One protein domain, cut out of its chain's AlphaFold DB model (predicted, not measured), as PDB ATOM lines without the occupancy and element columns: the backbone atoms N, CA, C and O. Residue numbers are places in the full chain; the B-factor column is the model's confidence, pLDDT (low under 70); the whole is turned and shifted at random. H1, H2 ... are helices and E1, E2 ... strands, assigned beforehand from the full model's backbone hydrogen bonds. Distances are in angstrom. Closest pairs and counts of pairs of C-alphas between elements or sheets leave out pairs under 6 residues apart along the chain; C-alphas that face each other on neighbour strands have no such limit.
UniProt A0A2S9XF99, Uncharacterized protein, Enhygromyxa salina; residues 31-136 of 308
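Overview. This is residues 31 to 136 of the 308 residues of an uncharacterized protein of Enhygromyxa salina (UniProt A0A2S9XF99). A strongly twisted sheet of six strands curls round one long helix, H1, and a shorter helix, H2, packs on H1 and on the part of the sheet made by E1, E2 and E3. The long hairpin of E3 and E4 is the backbone of the sheet, with the short strands E5 and E6 beside opposite ends of E4. The printed part has 106 residues, with two named helices and six named strands in the order H1, E1, H2, E2, E3, E4, E5, E6, in the mixed class of helices and strands. The sheet is branched and holds both parallel and antiparallel pairs. The whole is compact, with a radius of gyration of the C-alphas of 13.0 A, and spans 41 by 27 by 23 A, only just elongated.

Arrangement. H1, residues 31 to 50, is on the sheet; its closest C-alphas to E4, residues 112 to 121, are those of Ser 43 and Leu 117, 6.7 A apart. E1, residues 66 to 72, H2, residues 78 to 89, and E2, residues 93 to 95, form a strand-helix-strand unit, two parallel neighbour strands with a helix between, and its crossover is right-handed. H2 touches H1, closest at the C-alphas of Glu 37 and Ser 82, 4.9 A, at a steep tilt of 50 degrees, the same way. H2 is on the sheet at a height of 8.2 A. In E1 and E2, N 68 and O 94 are within hydrogen-bond range at 2.8 A. E3, residues 101 to 109, lies on the other side of E1, parallel, with N 102 and O 69 at 2.8 A. E3, E4 and E5, residues 124 to 127, form a meander, each strand the antiparallel neighbour of the one before; N 103 and O 118 are 2.8 A apart, and N 119 and O 126 are 2.8 A apart. E6, residues 132 to 135, is antiparallel to E4, with N 115 and O 132 at 2.8 A, on the same side of E4 as E5. E5 and E6 are apart. In H1 and H2 every O i to N i+4 pair is within hydrogen-bond range.

Along the chain. H1 begins at C-alpha 31, (80.608, 277.912, -94.403), and is 28.6 A long; H2 measures 17.3 A. E1 measures 18.6 A, E3 25.6 A and E4 29.6 A, while E2, E5 and E6 are shorter. E4 begins at C-alpha 112, (79.704, 279.630, -82.677), and E6 ends at C-alpha 135, (77.181, 281.973, -85.965).

Size, cuts and confidence. The two C-alphas farthest apart are those of Glu 63 and Arg 110, 42.4 A. The link from H1 to E1, residues 51 to 65, is long; the other links are tight. The printed part has no cut, and no printed residue is under 70 in pLDDT.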
ATOM      1  N   THR A  31      81.301 276.728 -94.938       90.75
ATOM      2  CA  THR A  31      80.608 277.912 -94.403       90.75
ATOM      3  C   THR A  31      81.348 278.504 -93.209       90.75
ATOM      4  O   THR A  31      81.333 279.720 -93.027       90.75
ATOM      5  N   ARG A  32      82.020 277.665 -92.412       91.75
ATOM      6  CA  ARG A  32      82.896 278.123 -91.323       91.75
ATOM      7  C   ARG A  32      84.114 278.840 -91.884       91.75
ATOM      8  O   ARG A  32      84.404 279.946 -91.451       91.75
ATOM      9  N   GLU A  33      84.753 278.250 -92.888       92.62
ATOM     10  CA  GLU A  33      85.903 278.823 -93.591       92.62
ATOM     11  C   GLU A  33      85.568 280.171 -94.228       92.62
ATOM     12  O   GLU A  33      86.305 281.133 -94.016       92.62
ATOM     13  N   ALA A  34      84.436 280.269 -94.936       91.44
ATOM     14  CA  ALA A  34      83.959 281.524 -95.516       91.44
ATOM     15  C   ALA A  34      83.606 282.569 -94.444       91.44
ATOM     16  O   ALA A  34      83.856 283.760 -94.621       91.44
ATOM     17  N   ALA A  35      83.038 282.144 -93.308       92.06
ATOM     18  CA  ALA A  35      82.753 283.048 -92.198       92.06
ATOM     19  C   ALA A  35      84.040 283.573 -91.543       92.06
ATOM     20  O   ALA A  35      84.117 284.762 -91.240       92.06
ATOM     21  N   VAL A  36      85.050 282.716 -91.349       94.69
ATOM     22  CA  VAL A  36      86.363 283.112 -90.817       94.69
ATOM     23  C   VAL A  36      87.085 284.039 -91.782       94.69
ATOM     24  O   VAL A  36      87.558 285.077 -91.341       94.69
ATOM     25  N   GLU A  37      87.113 283.730 -93.078       94.44
ATOM     26  CA  GLU A  37      87.711 284.597 -94.102       94.44
ATOM     27  C   GLU A  37      87.056 285.990 -94.105       94.44
ATOM     28  O   GLU A  37      87.749 287.005 -94.086       94.44
ATOM     29  N   ALA A  38      85.720 286.059 -94.033       91.56
ATOM     30  CA  ALA A  38      84.999 287.330 -93.971       91.56
ATOM     31  C   ALA A  38      85.262 288.118 -92.673       91.56
ATOM     32  O   ALA A  38      85.332 289.349 -92.706       91.56
ATOM     33  N   MET A  39      85.393 287.436 -91.528       93.88
ATOM     34  CA  MET A  39      85.795 288.083 -90.273       93.88
ATOM     35  C   MET A  39      87.249 288.560 -90.340       93.88
ATOM     36  O   MET A  39      87.530 289.680 -89.929       93.88
ATOM     37  N   ALA A  40      88.152 287.751 -90.891       95.56
ATOM     38  CA  ALA A  40      89.561 288.090 -91.035       95.56
ATOM     39  C   ALA A  40      89.738 289.318 -91.926       95.56
ATOM     40  O   ALA A  40      90.415 290.249 -91.515       95.56
ATOM     41  N   ALA A  41      89.056 289.381 -93.074       94.25
ATOM     42  CA  ALA A  41      89.086 290.548 -93.954       94.25
ATOM     43  C   ALA A  41      88.689 291.836 -93.212       94.25
ATOM     44  O   ALA A  41      89.419 292.818 -93.248       94.25
ATOM     45  N   ARG A  42      87.588 291.799 -92.447       92.50
ATOM     46  CA  ARG A  42      87.160 292.946 -91.633       92.50
ATOM     47  C   ARG A  42      88.195 293.326 -90.570       92.50
ATOM     48  O   ARG A  42      88.391 294.506 -90.315       92.50
ATOM     49  N   SER A  43      88.804 292.336 -89.924       94.75
ATOM     50  CA  SER A  43      89.790 292.594 -88.876       94.75
ATOM     51  C   SER A  43      91.102 293.138 -89.433       94.75
ATOM     52  O   SER A  43      91.744 293.978 -88.812       94.75
ATOM     53  N   LEU A  44      91.476 292.716 -90.643       96.00
ATOM     54  CA  LEU A  44      92.604 293.281 -91.375       96.00
ATOM     55  C   LEU A  44      92.375 294.754 -91.717       96.00
ATOM     56  O   LEU A  44      93.309 295.531 -91.565       96.00
ATOM     57  N   ASP A  45      91.167 295.164 -92.109       93.19
ATOM     58  CA  ASP A  45      90.876 296.586 -92.350       93.19
ATOM     59  C   ASP A  45      91.162 297.427 -91.089       93.19
ATOM     60  O   ASP A  45      91.906 298.408 -91.138       93.19
ATOM     61  N   GLU A  46      90.670 296.984 -89.928       92.44
ATOM     62  CA  GLU A  46      90.883 297.673 -88.647       92.44
ATOM     63  C   GLU A  46      92.357 297.641 -88.205       92.44
ATOM     64  O   GLU A  46      92.911 298.644 -87.751       92.44
ATOM     65  N   LEU A  47      93.037 296.503 -88.370       95.31
ATOM     66  CA  LEU A  47      94.470 296.392 -88.097       95.31
ATOM     67  C   LEU A  47      95.304 297.271 -89.035       95.31
ATOM     68  O   LEU A  47      96.349 297.767 -88.614       95.31
ATOM     69  N   GLY A  48      94.859 297.482 -90.274       93.56
ATOM     70  CA  GLY A  48      95.479 298.397 -91.230       93.56
ATOM     71  C   GLY A  48      95.472 299.837 -90.720       93.56
ATOM     72  O   GLY A  48      96.518 300.495 -90.743       93.56
ATOM     73  N   LEU A  49      94.336 300.280 -90.170       92.56
ATOM     74  CA  LEU A  49      94.191 301.583 -89.512       92.56
ATOM     75  C   LEU A  49      95.080 301.681 -88.265       92.56
ATOM     76  O   LEU A  49      95.897 302.593 -88.142       92.56
ATOM     77  N   LEU A  50      94.993 300.700 -87.360       92.56
ATOM     78  CA  LEU A  50      95.766 300.686 -86.110       92.56
ATOM     79  C   LEU A  50      97.280 300.631 -86.347       92.56
ATOM     80  O   LEU A  50      98.061 301.179 -85.568       92.56
ATOM     81  N   ALA A  51      97.708 299.969 -87.418       92.38
ATOM     82  CA  ALA A  51      99.103 299.908 -87.814       92.38
ATOM     83  C   ALA A  51      99.564 301.159 -88.582       92.38
ATOM     84  O   ALA A  51     100.752 301.257 -88.897       92.38
ATOM     85  N   GLY A  52      98.682 302.107 -88.912       92.31
ATOM     86  CA  GLY A  52      99.024 303.246 -89.768       92.31
ATOM     87  C   GLY A  52      99.511 302.803 -91.152       92.31
ATOM     88  O   GLY A  52     100.446 303.384 -91.703       92.31
ATOM     89  N   VAL A  53      98.953 301.703 -91.660       93.31
ATOM     90  CA  VAL A  53      99.123 301.260 -93.052       93.31
ATOM     91  C   VAL A  53      98.078 301.937 -93.936       93.31
ATOM     92  O   VAL A  53      98.382 302.271 -95.078       93.31
ATOM     93  N   ALA A  54      96.890 302.175 -93.381       93.25
ATOM     94  CA  ALA A  54      95.816 302.944 -93.985       93.25
ATOM     95  C   ALA A  54      95.511 304.200 -93.159       93.25
ATOM     96  O   ALA A  54      95.771 304.221 -91.952       93.25
ATOM     97  N   ASP A  55      94.977 305.232 -93.806       91.25
ATOM     98  CA  ASP A  55      94.383 306.387 -93.132       91.25
ATOM     99  C   ASP A  55      92.898 306.168 -92.807       91.25
ATOM    100  O   ASP A  55      92.317 305.141 -93.150       91.25
ATOM    101  N   ASP A  56      92.267 307.151 -92.159       87.44
ATOM    102  CA  ASP A  56      90.851 307.097 -91.775       87.44
ATOM    103  C   ASP A  56      89.886 306.996 -92.979       87.44
ATOM    104  O   ASP A  56      88.711 306.657 -92.800       87.44
ATOM    105  N   GLU A  57      90.356 307.287 -94.197       85.06
ATOM    106  CA  GLU A  57      89.600 307.149 -95.449       85.06
ATOM    107  C   GLU A  57      89.794 305.761 -96.090       85.06
ATOM    108  O   GLU A  57      89.096 305.411 -97.045       85.06
ATOM    109  N   GLY A  58      90.674 304.932 -95.518       81.69
ATOM    110  CA  GLY A  58      91.026 303.604 -96.013       81.69
ATOM    111  C   GLY A  58      92.074 303.630 -97.124       81.69
ATOM    112  O   GLY A  58      92.355 302.575 -97.706       81.69
ATOM    113  N   GLU A  59      92.657 304.794 -97.411       88.38
ATOM    114  CA  GLU A  59      93.702 304.962 -98.413       88.38
ATOM    115  C   GLU A  59      95.053 304.503 -97.863       88.38
ATOM    116  O   GLU A  59      95.369 304.635 -96.677       88.38
ATOM    117  N   LEU A  60      95.872 303.930 -98.741       90.94
ATOM    118  CA  LEU A  60      97.180 303.406 -98.371       90.94
ATOM    119  C   LEU A  60      98.154 304.548 -98.063       90.94
ATOM    120  O   LEU A  60      98.481 305.363 -98.922       90.94
ATOM    121  N   LEU A  61      98.718 304.538 -96.855       91.62
ATOM    122  CA  LEU A  61      99.781 305.462 -96.442       91.62
ATOM    123  C   LEU A  61     101.175 305.029 -96.931       91.62
ATOM    124  O   LEU A  61     102.181 305.679 -96.638       91.62
ATOM    125  N   ARG A  62     101.255 303.898 -97.637       88.31
ATOM    126  CA  ARG A  62     102.490 303.279 -98.122       88.31
ATOM    127  C   ARG A  62     102.303 302.786 -99.551       88.31
ATOM    128  O   ARG A  62     101.220 302.353 -99.916       88.31
ATOM    129  N   GLU A  63     103.386 302.785-100.325       87.69
ATOM    130  CA  GLU A  63     103.373 302.264-101.700       87.69
ATOM    131  C   GLU A  63     103.207 300.738-101.754       87.69
ATOM    132  O   GLU A  63     102.630 300.213-102.702       87.69
ATOM    133  N   GLU A  64     103.691 300.027-100.731       90.62
ATOM    134  CA  GLU A  64     103.657 298.566-100.657       90.62
ATOM    135  C   GLU A  64     102.890 298.075 -99.418       90.62
ATOM    136  O   GLU A  64     103.022 298.673 -98.337       90.62
ATOM    137  N   PRO A  65     102.141 296.960 -99.543       93.12
ATOM    138  CA  PRO A  65     101.460 296.326 -98.420       93.12
ATOM    139  C   PRO A  65     102.455 295.830 -97.367       93.12
ATOM    140  O   PRO A  65     103.597 295.463 -97.660       93.12
ATOM    141  N   LEU A  66     102.021 295.785 -96.109       95.12
ATOM    142  CA  LEU A  66     102.853 295.290 -95.020       95.12
ATOM    143  C   LEU A  66     103.008 293.767 -95.123       95.12
ATOM    144  O   LEU A  66     102.044 293.023 -94.948       95.12
ATOM    145  N   GLY A  67     104.237 293.303 -95.348       96.31
ATOM    146  CA  GLY A  67     104.566 291.880 -95.296       96.31
ATOM    147  C   GLY A  67     104.314 291.299 -93.903       96.31
ATOM    148  O   GLY A  67     104.829 291.842 -92.922       96.31
ATOM    149  N   VAL A  68     103.568 290.202 -93.807       97.12
ATOM    150  CA  VAL A  68     103.257 289.494 -92.556       97.12
ATOM    151  C   VAL A  68     103.378 287.980 -92.727       97.12
ATOM    152  O   VAL A  68     103.080 287.441 -93.793       97.12
ATOM    153  N   GLU A  69     103.773 287.302 -91.654       96.56
ATOM    154  CA  GLU A  69     103.709 285.845 -91.528       96.56
ATOM    155  C   GLU A  69     102.497 285.470 -90.666       96.56
ATOM    156  O   GLU A  69     102.357 285.948 -89.535       96.56
ATOM    157  N   VAL A  70     101.596 284.643 -91.200       96.31
ATOM    158  CA  VAL A  70     100.399 284.200 -90.476       96.31
ATOM    159  C   VAL A  70     100.763 283.015 -89.592       96.31
ATOM    160  O   VAL A  70     101.255 281.997 -90.068       96.31
ATOM    161  N   ILE A  71     100.489 283.134 -88.295       94.44
ATOM    162  CA  ILE A  71     100.712 282.061 -87.322       94.44
ATOM    163  C   ILE A  71      99.422 281.768 -86.555       94.44
ATOM    164  O   ILE A  71      98.591 282.653 -86.362       94.44
ATOM    165  N   SER A  72      99.246 280.535 -86.090       92.50
ATOM    166  CA  SER A  72      98.131 280.151 -85.214       92.50
ATOM    167  C   SER A  72      98.648 279.890 -83.805       92.50
ATOM    168  O   SER A  72      99.609 279.142 -83.639       92.50
ATOM    169  N   ASP A  73      97.993 280.477 -82.798       84.88
ATOM    170  CA  ASP A  73      98.255 280.162 -81.381       84.88
ATOM    171  C   ASP A  73      97.218 279.191 -80.791       84.88
ATOM    172  O   ASP A  73      97.001 279.125 -79.583       84.88
ATOM    173  N   GLY A  74      96.539 278.437 -81.659       80.50
ATOM    174  CA  GLY A  74      95.488 277.502 -81.279       80.50
ATOM    175  C   GLY A  74      94.254 277.596 -82.169       80.50
ATOM    176  O   GLY A  74      94.093 278.506 -82.984       80.50
ATOM    177  N   GLY A  75      93.366 276.619 -81.999       84.25
ATOM    178  CA  GLY A  75      92.199 276.443 -82.852       84.25
ATOM    179  C   GLY A  75      92.458 275.474 -84.011       84.25
ATOM    180  O   GLY A  75      93.460 274.753 -84.029       84.25
ATOM    181  N   PRO A  76      91.514 275.371 -84.953       86.81
ATOM    182  CA  PRO A  76      91.621 274.416 -86.040       86.81
ATOM    183  C   PRO A  76      92.589 274.889 -87.135       86.81
ATOM    184  O   PRO A  76      92.540 276.037 -87.564       86.81
ATOM    185  N   LEU A  77      93.414 273.967 -87.647       86.12
ATOM    186  CA  LEU A  77      94.449 274.267 -88.651       86.12
ATOM    187  C   LEU A  77      93.898 274.888 -89.943       86.12
ATOM    188  O   LEU A  77      94.545 275.759 -90.509       86.12
ATOM    189  N   TRP A  78      92.685 274.504 -90.368       89.00
ATOM    190  CA  TRP A  78      92.043 275.041 -91.579       89.00
ATOM    191  C   TRP A  78      91.849 276.558 -91.536       89.00
ATOM    192  O   TRP A  78      91.669 277.201 -92.568       89.00
ATOM    193  N   ALA A  79      91.849 277.153 -90.345       90.75
ATOM    194  CA  ALA A  79      91.583 278.566 -90.219       90.75
ATOM    195  C   ALA A  79      92.771 279.453 -90.600       90.75
ATOM    196  O   ALA A  79      92.549 280.600 -90.986       90.75
ATOM    197  N   VAL A  80      93.998 278.922 -90.548       93.25
ATOM    198  CA  VAL A  80      95.185 279.615 -91.069       93.25
ATOM    199  C   VAL A  80      94.998 279.875 -92.559       93.25
ATOM    200  O   VAL A  80      95.075 281.025 -92.975       93.25
ATOM    201  N   ASP A  81      94.592 278.860 -93.325       94.06
ATOM    202  CA  ASP A  81      94.339 278.984 -94.766       94.06
ATOM    203  C   ASP A  81      93.252 280.033 -95.082       94.06
ATOM    204  O   ASP A  81      93.327 280.756 -96.078       94.06
ATOM    205  N   SER A  82      92.215 280.147 -94.242       94.88
ATOM    206  CA  SER A  82      91.194 281.199 -94.375       94.88
ATOM    207  C   SER A  82      91.752 282.601 -94.113       94.88
ATOM    208  O   SER A  82      91.389 283.538 -94.827       94.88
ATOM    209  N   VAL A  83      92.620 282.762 -93.112       96.19
ATOM    210  CA  VAL A  83      93.259 284.053 -92.807       96.19
ATOM    211  C   VAL A  83      94.281 284.415 -93.879       96.19
ATOM    212  O   VAL A  83      94.285 285.552 -94.338       96.19
ATOM    213  N   GLU A  84      95.087 283.467 -94.350       96.69
ATOM    214  CA  GLU A  84      96.039 283.679 -95.443       96.69
ATOM    215  C   GLU A  84      95.343 284.124 -96.733       96.69
ATOM    216  O   GLU A  84      95.808 285.054 -97.393       96.69
ATOM    217  N   ARG A  85      94.187 283.532 -97.066       95.25
ATOM    218  CA  ARG A  85      93.365 283.992 -98.197       95.25
ATOM    219  C   ARG A  85      92.846 285.413 -97.996       95.25
ATOM    220  O   ARG A  85      92.879 286.198 -98.942       95.25
ATOM    221  N   ALA A  86      92.418 285.763 -96.781       96.00
ATOM    222  CA  ALA A  86      92.011 287.130 -96.464       96.00
ATOM    223  C   ALA A  86      93.184 288.122 -96.567       96.00
ATOM    224  O   ALA A  86      93.007 289.203 -97.124       96.00
ATOM    225  N   VAL A  87      94.387 287.743 -96.113       97.19
ATOM    226  CA  VAL A  87      95.616 288.541 -96.279       97.19
ATOM    227  C   VAL A  87      95.942 288.718 -97.759       97.19
ATOM    228  O   VAL A  87      96.163 289.839 -98.192       97.19
ATOM    229  N   GLY A  88      95.900 287.648 -98.556       95.75
ATOM    230  CA  GLY A  88      96.169 287.717 -99.996       95.75
ATOM    231  C   GLY A  88      95.164 288.563-100.789       95.75
ATOM    232  O   GLY A  88      95.486 289.018-101.884       95.75
ATOM    233  N   ALA A  89      93.961 288.781-100.251       94.31
ATOM    234  CA  ALA A  89      92.950 289.668-100.822       94.31
ATOM    235  C   ALA A  89      92.996 291.101-100.254       94.31
ATOM    236  O   ALA A  89      92.306 291.978-100.777       94.31
ATOM    237  N   SER A  90      93.762 291.339 -99.185       95.38
ATOM    238  CA  SER A  90      93.849 292.640 -98.526       95.38
ATOM    239  C   SER A  90      94.764 293.588 -99.308       95.38
ATOM    240  O   SER A  90      95.844 293.180 -99.733       95.38
ATOM    241  N   PRO A  91      94.397 294.872 -99.464       94.56
ATOM    242  CA  PRO A  91      95.314 295.876 -99.997       94.56
ATOM    243  C   PRO A  91      96.395 296.287 -98.980       94.56
ATOM    244  O   PRO A  91      97.418 296.840 -99.372       94.56
ATOM    245  N   TYR A  92      96.183 296.033 -97.684       94.81
ATOM    246  CA  TYR A  92      97.031 296.531 -96.595       94.81
ATOM    247  C   TYR A  92      98.161 295.569 -96.219       94.81
ATOM    248  O   TYR A  92      99.204 295.996 -95.720       94.81
ATOM    249  N   PHE A  93      97.974 294.272 -96.452       96.81
ATOM    250  CA  PHE A  93      98.890 293.228 -96.002       96.81
ATOM    251  C   PHE A  93      99.245 292.282 -97.140       96.81
ATOM    252  O   PHE A  93      98.468 292.084 -98.065       96.81
ATOM    253  N   ALA A  94     100.425 291.678 -97.057       97.06
ATOM    254  CA  ALA A  94     100.859 290.647 -97.987       97.06
ATOM    255  C   ALA A  94     101.549 289.516 -97.228       97.06
ATOM    256  O   ALA A  94     102.254 289.757 -96.251       97.06
ATOM    257  N   LEU A  95     101.378 288.280 -97.694       97.19
ATOM    258  CA  LEU A  95     102.110 287.143 -97.142       97.19
ATOM    259  C   LEU A  95     103.593 287.276 -97.494       97.19
ATOM    260  O   LEU A  95     103.955 287.358 -98.670       97.19
ATOM    261  N   ALA A  96     104.451 287.302 -96.479       95.19
ATOM    262  CA  ALA A  96     105.895 287.387 -96.652       95.19
ATOM    263  C   ALA A  96     106.622 286.749 -95.467       95.19
ATOM    264  O   ALA A  96     106.119 286.746 -94.349       95.19
ATOM    265  N   ASN A  97     107.854 286.283 -95.696       93.19
ATOM    266  CA  ASN A  97     108.772 285.980 -94.600       93.19
ATOM    267  C   ASN A  97     109.193 287.308 -93.954       93.19
ATOM    268  O   ASN A  97     110.051 288.023 -94.479       93.19
ATOM    269  N   SER A  98     108.504 287.676 -92.879       90.88
ATOM    270  CA  SER A  98     108.523 289.012 -92.297       90.88
ATOM    271  C   SER A  98     108.698 288.924 -90.785       90.88
ATOM    272  O   SER A  98     108.122 288.043 -90.154       90.88
ATOM    273  N   PRO A  99     109.408 289.875 -90.150       91.62
ATOM    274  CA  PRO A  99     109.427 289.983 -88.692       91.62
ATOM    275  C   PRO A  99     108.067 290.406 -88.101       91.62
ATOM    276  O   PRO A  99     107.953 290.564 -86.885       91.62
ATOM    277  N   HIS A 100     107.059 290.674 -88.937       95.38
ATOM    278  CA  HIS A 100     105.703 291.002 -88.514       95.38
ATOM    279  C   HIS A 100     104.843 289.743 -88.502       95.38
ATOM    280  O   HIS A 100     104.633 289.128 -89.546       95.38
ATOM    281  N   LEU A 101     104.333 289.380 -87.327       96.06
ATOM    282  CA  LEU A 101     103.525 288.174 -87.160       96.06
ATOM    283  C   LEU A 101     102.053 288.563 -87.081       96.06
ATOM    284  O   LEU A 101     101.676 289.390 -86.249       96.06
ATOM    285  N   LEU A 102     101.224 287.949 -87.918       96.88
ATOM    286  CA  LEU A 102      99.775 288.007 -87.800       96.88
ATOM    287  C   LEU A 102      99.301 286.738 -87.097       96.88
ATOM    288  O   LEU A 102      99.089 285.688 -87.705       96.88
ATOM    289  N   ARG A 103      99.163 286.834 -85.780       95.12
ATOM    290  CA  ARG A 103      98.708 285.734 -84.942       95.12
ATOM    291  C   ARG A 103      97.187 285.620 -84.996       95.12
ATOM    292  O   ARG A 103      96.467 286.584 -84.750       95.12
ATOM    293  N   THR A 104      96.728 284.410 -85.277       95.25
ATOM    294  CA  THR A 104      95.320 284.027 -85.361       95.25
ATOM    295  C   THR A 104      94.929 283.224 -84.126       95.25
ATOM    296  O   THR A 104      95.534 282.188 -83.838       95.25
ATOM    297  N   GLU A 105      93.894 283.681 -83.426       94.38
ATOM    298  CA  GLU A 105      93.258 282.961 -82.325       94.38
ATOM    299  C   GLU A 105      91.790 282.692 -82.664       94.38
ATOM    300  O   GLU A 105      91.024 283.618 -82.948       94.38
ATOM    301  N   ILE A 106      91.401 281.413 -82.665       93.94
ATOM    302  CA  ILE A 106      90.040 280.988 -83.004       93.94
ATOM    303  C   ILE A 106      89.488 280.022 -81.975       93.94
ATOM    304  O   ILE A 106      90.119 279.024 -81.622       93.94
ATOM    305  N   ILE A 107      88.238 280.275 -81.593       93.12
ATOM    306  CA  ILE A 107      87.424 279.350 -80.814       93.12
ATOM    307  C   ILE A 107      86.208 278.963 -81.660       93.12
ATOM    308  O   ILE A 107      85.391 279.817 -81.998       93.12
ATOM    309  N   ASP A 108      86.096 277.677 -81.998       91.94
ATOM    310  CA  ASP A 108      84.947 277.086 -82.700       91.94
ATOM    311  C   ASP A 108      84.242 276.100 -81.762       91.94
ATOM    312  O   ASP A 108      84.758 275.020 -81.462       91.94
ATOM    313  N   GLU A 109      83.055 276.473 -81.286       90.56
ATOM    314  CA  GLU A 109      82.240 275.631 -80.419       90.56
ATOM    315  C   GLU A 109      80.766 275.677 -80.832       90.56
ATOM    316  O   GLU A 109      80.132 276.728 -80.834       90.56
ATOM    317  N   ARG A 110      80.172 274.505 -81.110       86.69
ATOM    318  CA  ARG A 110      78.723 274.336 -81.368       86.69
ATOM    319  C   ARG A 110      78.163 275.289 -82.439       86.69
ATOM    320  O   ARG A 110      77.030 275.743 -82.334       86.69
ATOM    321  N   GLY A 111      78.949 275.586 -83.476       87.00
ATOM    322  CA  GLY A 111      78.547 276.498 -84.553       87.00
ATOM    323  C   GLY A 111      78.700 277.981 -84.205       87.00
ATOM    324  O   GLY A 111      78.384 278.831 -85.032       87.00
ATOM    325  N   ALA A 112      79.202 278.310 -83.019       91.56
ATOM    326  CA  ALA A 112      79.704 279.630 -82.677       91.56
ATOM    327  C   ALA A 112      81.202 279.696 -82.990       91.56
ATOM    328  O   ALA A 112      81.965 278.848 -82.536       91.56
ATOM    329  N   ILE A 113      81.610 280.719 -83.737       93.38
ATOM    330  CA  ILE A 113      83.010 280.976 -84.072       93.38
ATOM    331  C   ILE A 113      83.375 282.350 -83.522       93.38
ATOM    332  O   ILE A 113      82.666 283.324 -83.787       93.38
ATOM    333  N   ALA A 114      84.469 282.430 -82.773       94.06
ATOM    334  CA  ALA A 114      85.114 283.679 -82.395       94.06
ATOM    335  C   ALA A 114      86.512 283.732 -83.019       94.06
ATOM    336  O   ALA A 114      87.247 282.751 -82.932       94.06
ATOM    337  N   LEU A 115      86.851 284.859 -83.643       94.88
ATOM    338  CA  LEU A 115      88.143 285.147 -84.260       94.88
ATOM    339  C   LEU A 115      88.742 286.393 -83.607       94.88
ATOM    340  O   LEU A 115      88.074 287.425 -83.520       94.88
ATOM    341  N   GLN A 116      90.012 286.316 -83.228       94.88
ATOM    342  CA  GLN A 116      90.820 287.481 -82.892       94.88
ATOM    343  C   GLN A 116      92.131 287.437 -83.676       94.88
ATOM    344  O   GLN A 116      92.828 286.420 -83.686       94.88
ATOM    345  N   LEU A 117      92.446 288.541 -84.354       96.12
ATOM    346  CA  LEU A 117      93.728 288.738 -85.017       96.12
ATOM    347  C   LEU A 117      94.607 289.660 -84.174       96.12
ATOM    348  O   LEU A 117      94.145 290.659 -83.619       96.12
ATOM    349  N   HIS A 118      95.883 289.302 -84.089       95.94
ATOM    350  CA  HIS A 118      96.896 290.000 -83.314       95.94
ATOM    351  C   HIS A 118      98.092 290.277 -84.222       95.94
ATOM    352  O   HIS A 118      98.799 289.354 -84.627       95.94
ATOM    353  N   LEU A 119      98.331 291.543 -84.547       97.00
ATOM    354  CA  LEU A 119      99.474 291.964 -85.345       97.00
ATOM    355  C   LEU A 119     100.638 292.356 -84.432       97.00
ATOM    356  O   LEU A 119     100.590 293.369 -83.735       97.00
ATOM    357  N   TRP A 120     101.715 291.582 -84.485       96.12
ATOM    358  CA  TRP A 120     102.968 291.877 -83.801       96.12
ATOM    359  C   TRP A 120     103.892 292.679 -84.714       96.12
ATOM    360  O   TRP A 120     104.387 292.171 -85.721       96.12
ATOM    361  N   ARG A 121     104.157 293.940 -84.357       92.75
ATOM    362  CA  ARG A 121     105.012 294.850 -85.133       92.75
ATOM    363  C   ARG A 121     105.892 295.699 -84.222       92.75
ATOM    364  O   ARG A 121     105.404 296.479 -83.414       92.75
ATOM    365  N   GLY A 122     107.211 295.591 -84.392       83.50
ATOM    366  CA  GLY A 122     108.176 296.463 -83.706       83.50
ATOM    367  C   GLY A 122     108.130 296.369 -82.176       83.50
ATOM    368  O   GLY A 122     108.344 297.372 -81.506       83.50
ATOM    369  N   GLY A 123     107.807 295.190 -81.632       86.75
ATOM    370  CA  GLY A 123     107.640 294.971 -80.190       86.75
ATOM    371  C   GLY A 123     106.263 295.354 -79.633       86.75
ATOM    372  O   GLY A 123     106.037 295.179 -78.441       86.75
ATOM    373  N   TRP A 124     105.349 295.839 -80.478       91.25
ATOM    374  CA  TRP A 124     103.965 296.142 -80.120       91.25
ATOM    375  C   TRP A 124     103.023 295.053 -80.625       91.25
ATOM    376  O   TRP A 124     103.226 294.508 -81.710       91.25
ATOM    377  N   GLU A 125     101.973 294.786 -79.856       93.81
ATOM    378  CA  GLU A 125     100.861 293.927 -80.245       93.81
ATOM    379  C   GLU A 125      99.631 294.801 -80.510       93.81
ATOM    380  O   GLU A 125      99.096 295.446 -79.604       93.81
ATOM    381  N   LEU A 126      99.201 294.841 -81.768       94.88
ATOM    382  CA  LEU A 126      98.001 295.536 -82.213       94.88
ATOM    383  C   LEU A 126      96.878 294.514 -82.358       94.88
ATOM    384  O   LEU A 126      97.048 293.482 -83.005       94.88
ATOM    385  N   ARG A 127      95.730 294.792 -81.749       92.81
ATOM    386  CA  ARG A 127      94.553 293.925 -81.817       92.81
ATOM    387  C   ARG A 127      93.286 294.737 -81.649       92.81
ATOM    388  O   ARG A 127      93.277 295.740 -80.930       92.81
ATOM    389  N   GLU A 128      92.205 294.240 -82.224       88.62
ATOM    390  CA  GLU A 128      90.877 294.703 -81.847       88.62
ATOM    391  C   GLU A 128      90.579 294.349 -80.380       88.62
ATOM    392  O   GLU A 128      90.960 293.267 -79.905       88.62
ATOM    393  N   PRO A 129      89.891 295.240 -79.642       84.50
ATOM    394  CA  PRO A 129      89.580 295.012 -78.234       84.50
ATOM    395  C   PRO A 129      88.586 293.863 -78.035       84.50
ATOM    396  O   PRO A 129      88.646 293.174 -77.016       84.50
ATOM    397  N   GLU A 130      87.682 293.636 -78.993       87.69
ATOM    398  CA  GLU A 130      86.712 292.545 -78.952       87.69
ATOM    399  C   GLU A 130      86.942 291.553 -80.097       87.69
ATOM    400  O   GLU A 130      87.146 291.980 -81.230       87.69
ATOM    401  N   PRO A 131      86.824 290.235 -79.852       91.00
ATOM    402  CA  PRO A 131      86.882 289.259 -80.927       91.00
ATOM    403  C   PRO A 131      85.655 289.386 -81.837       91.00
ATOM    404  O   PRO A 131      84.517 289.589 -81.375       91.00
ATOM    405  N   LEU A 132      85.877 289.192 -83.132       91.56
ATOM    406  CA  LEU A 132      84.812 289.067 -84.113       91.56
ATOM    407  C   LEU A 132      84.122 287.721 -83.946       91.56
ATOM    408  O   LEU A 132      84.737 286.720 -83.587       91.56
ATOM    409  N   ARG A 133      82.807 287.706 -84.148       91.81
ATOM    410  CA  ARG A 133      81.971 286.550 -83.830       91.81
ATOM    411  C   ARG A 133      81.023 286.246 -84.974       91.81
ATOM    412  O   ARG A 133      80.310 287.135 -85.439       91.81
ATOM    413  N   ALA A 134      80.961 284.981 -85.363       91.19
ATOM    414  CA  ALA A 134      80.036 284.473 -86.363       91.19
ATOM    415  C   ALA A 134      79.253 283.282 -85.812       91.19
ATOM    416  O   ALA A 134      79.742 282.516 -84.978       91.19
ATOM    417  N   ARG A 135      78.021 283.120 -86.290       91.69
ATOM    418  CA  ARG A 135      77.181 281.973 -85.965       91.69
ATOM    419  C   ARG A 135      76.846 281.213 -87.238       91.69
ATOM    420  O   ARG A 135      76.235 281.750 -88.151       91.69
ATOM    421  N   VAL A 136      77.137 279.925 -87.237       91.81
ATOM    422  CA  VAL A 136      76.856 278.992 -88.325       91.81
ATOM    423  C   VAL A 136      75.523 278.304 -88.047       91.81
ATOM    424  O   VAL A 136      75.461 277.175 -87.566       91.81
TER     425      VAL A 136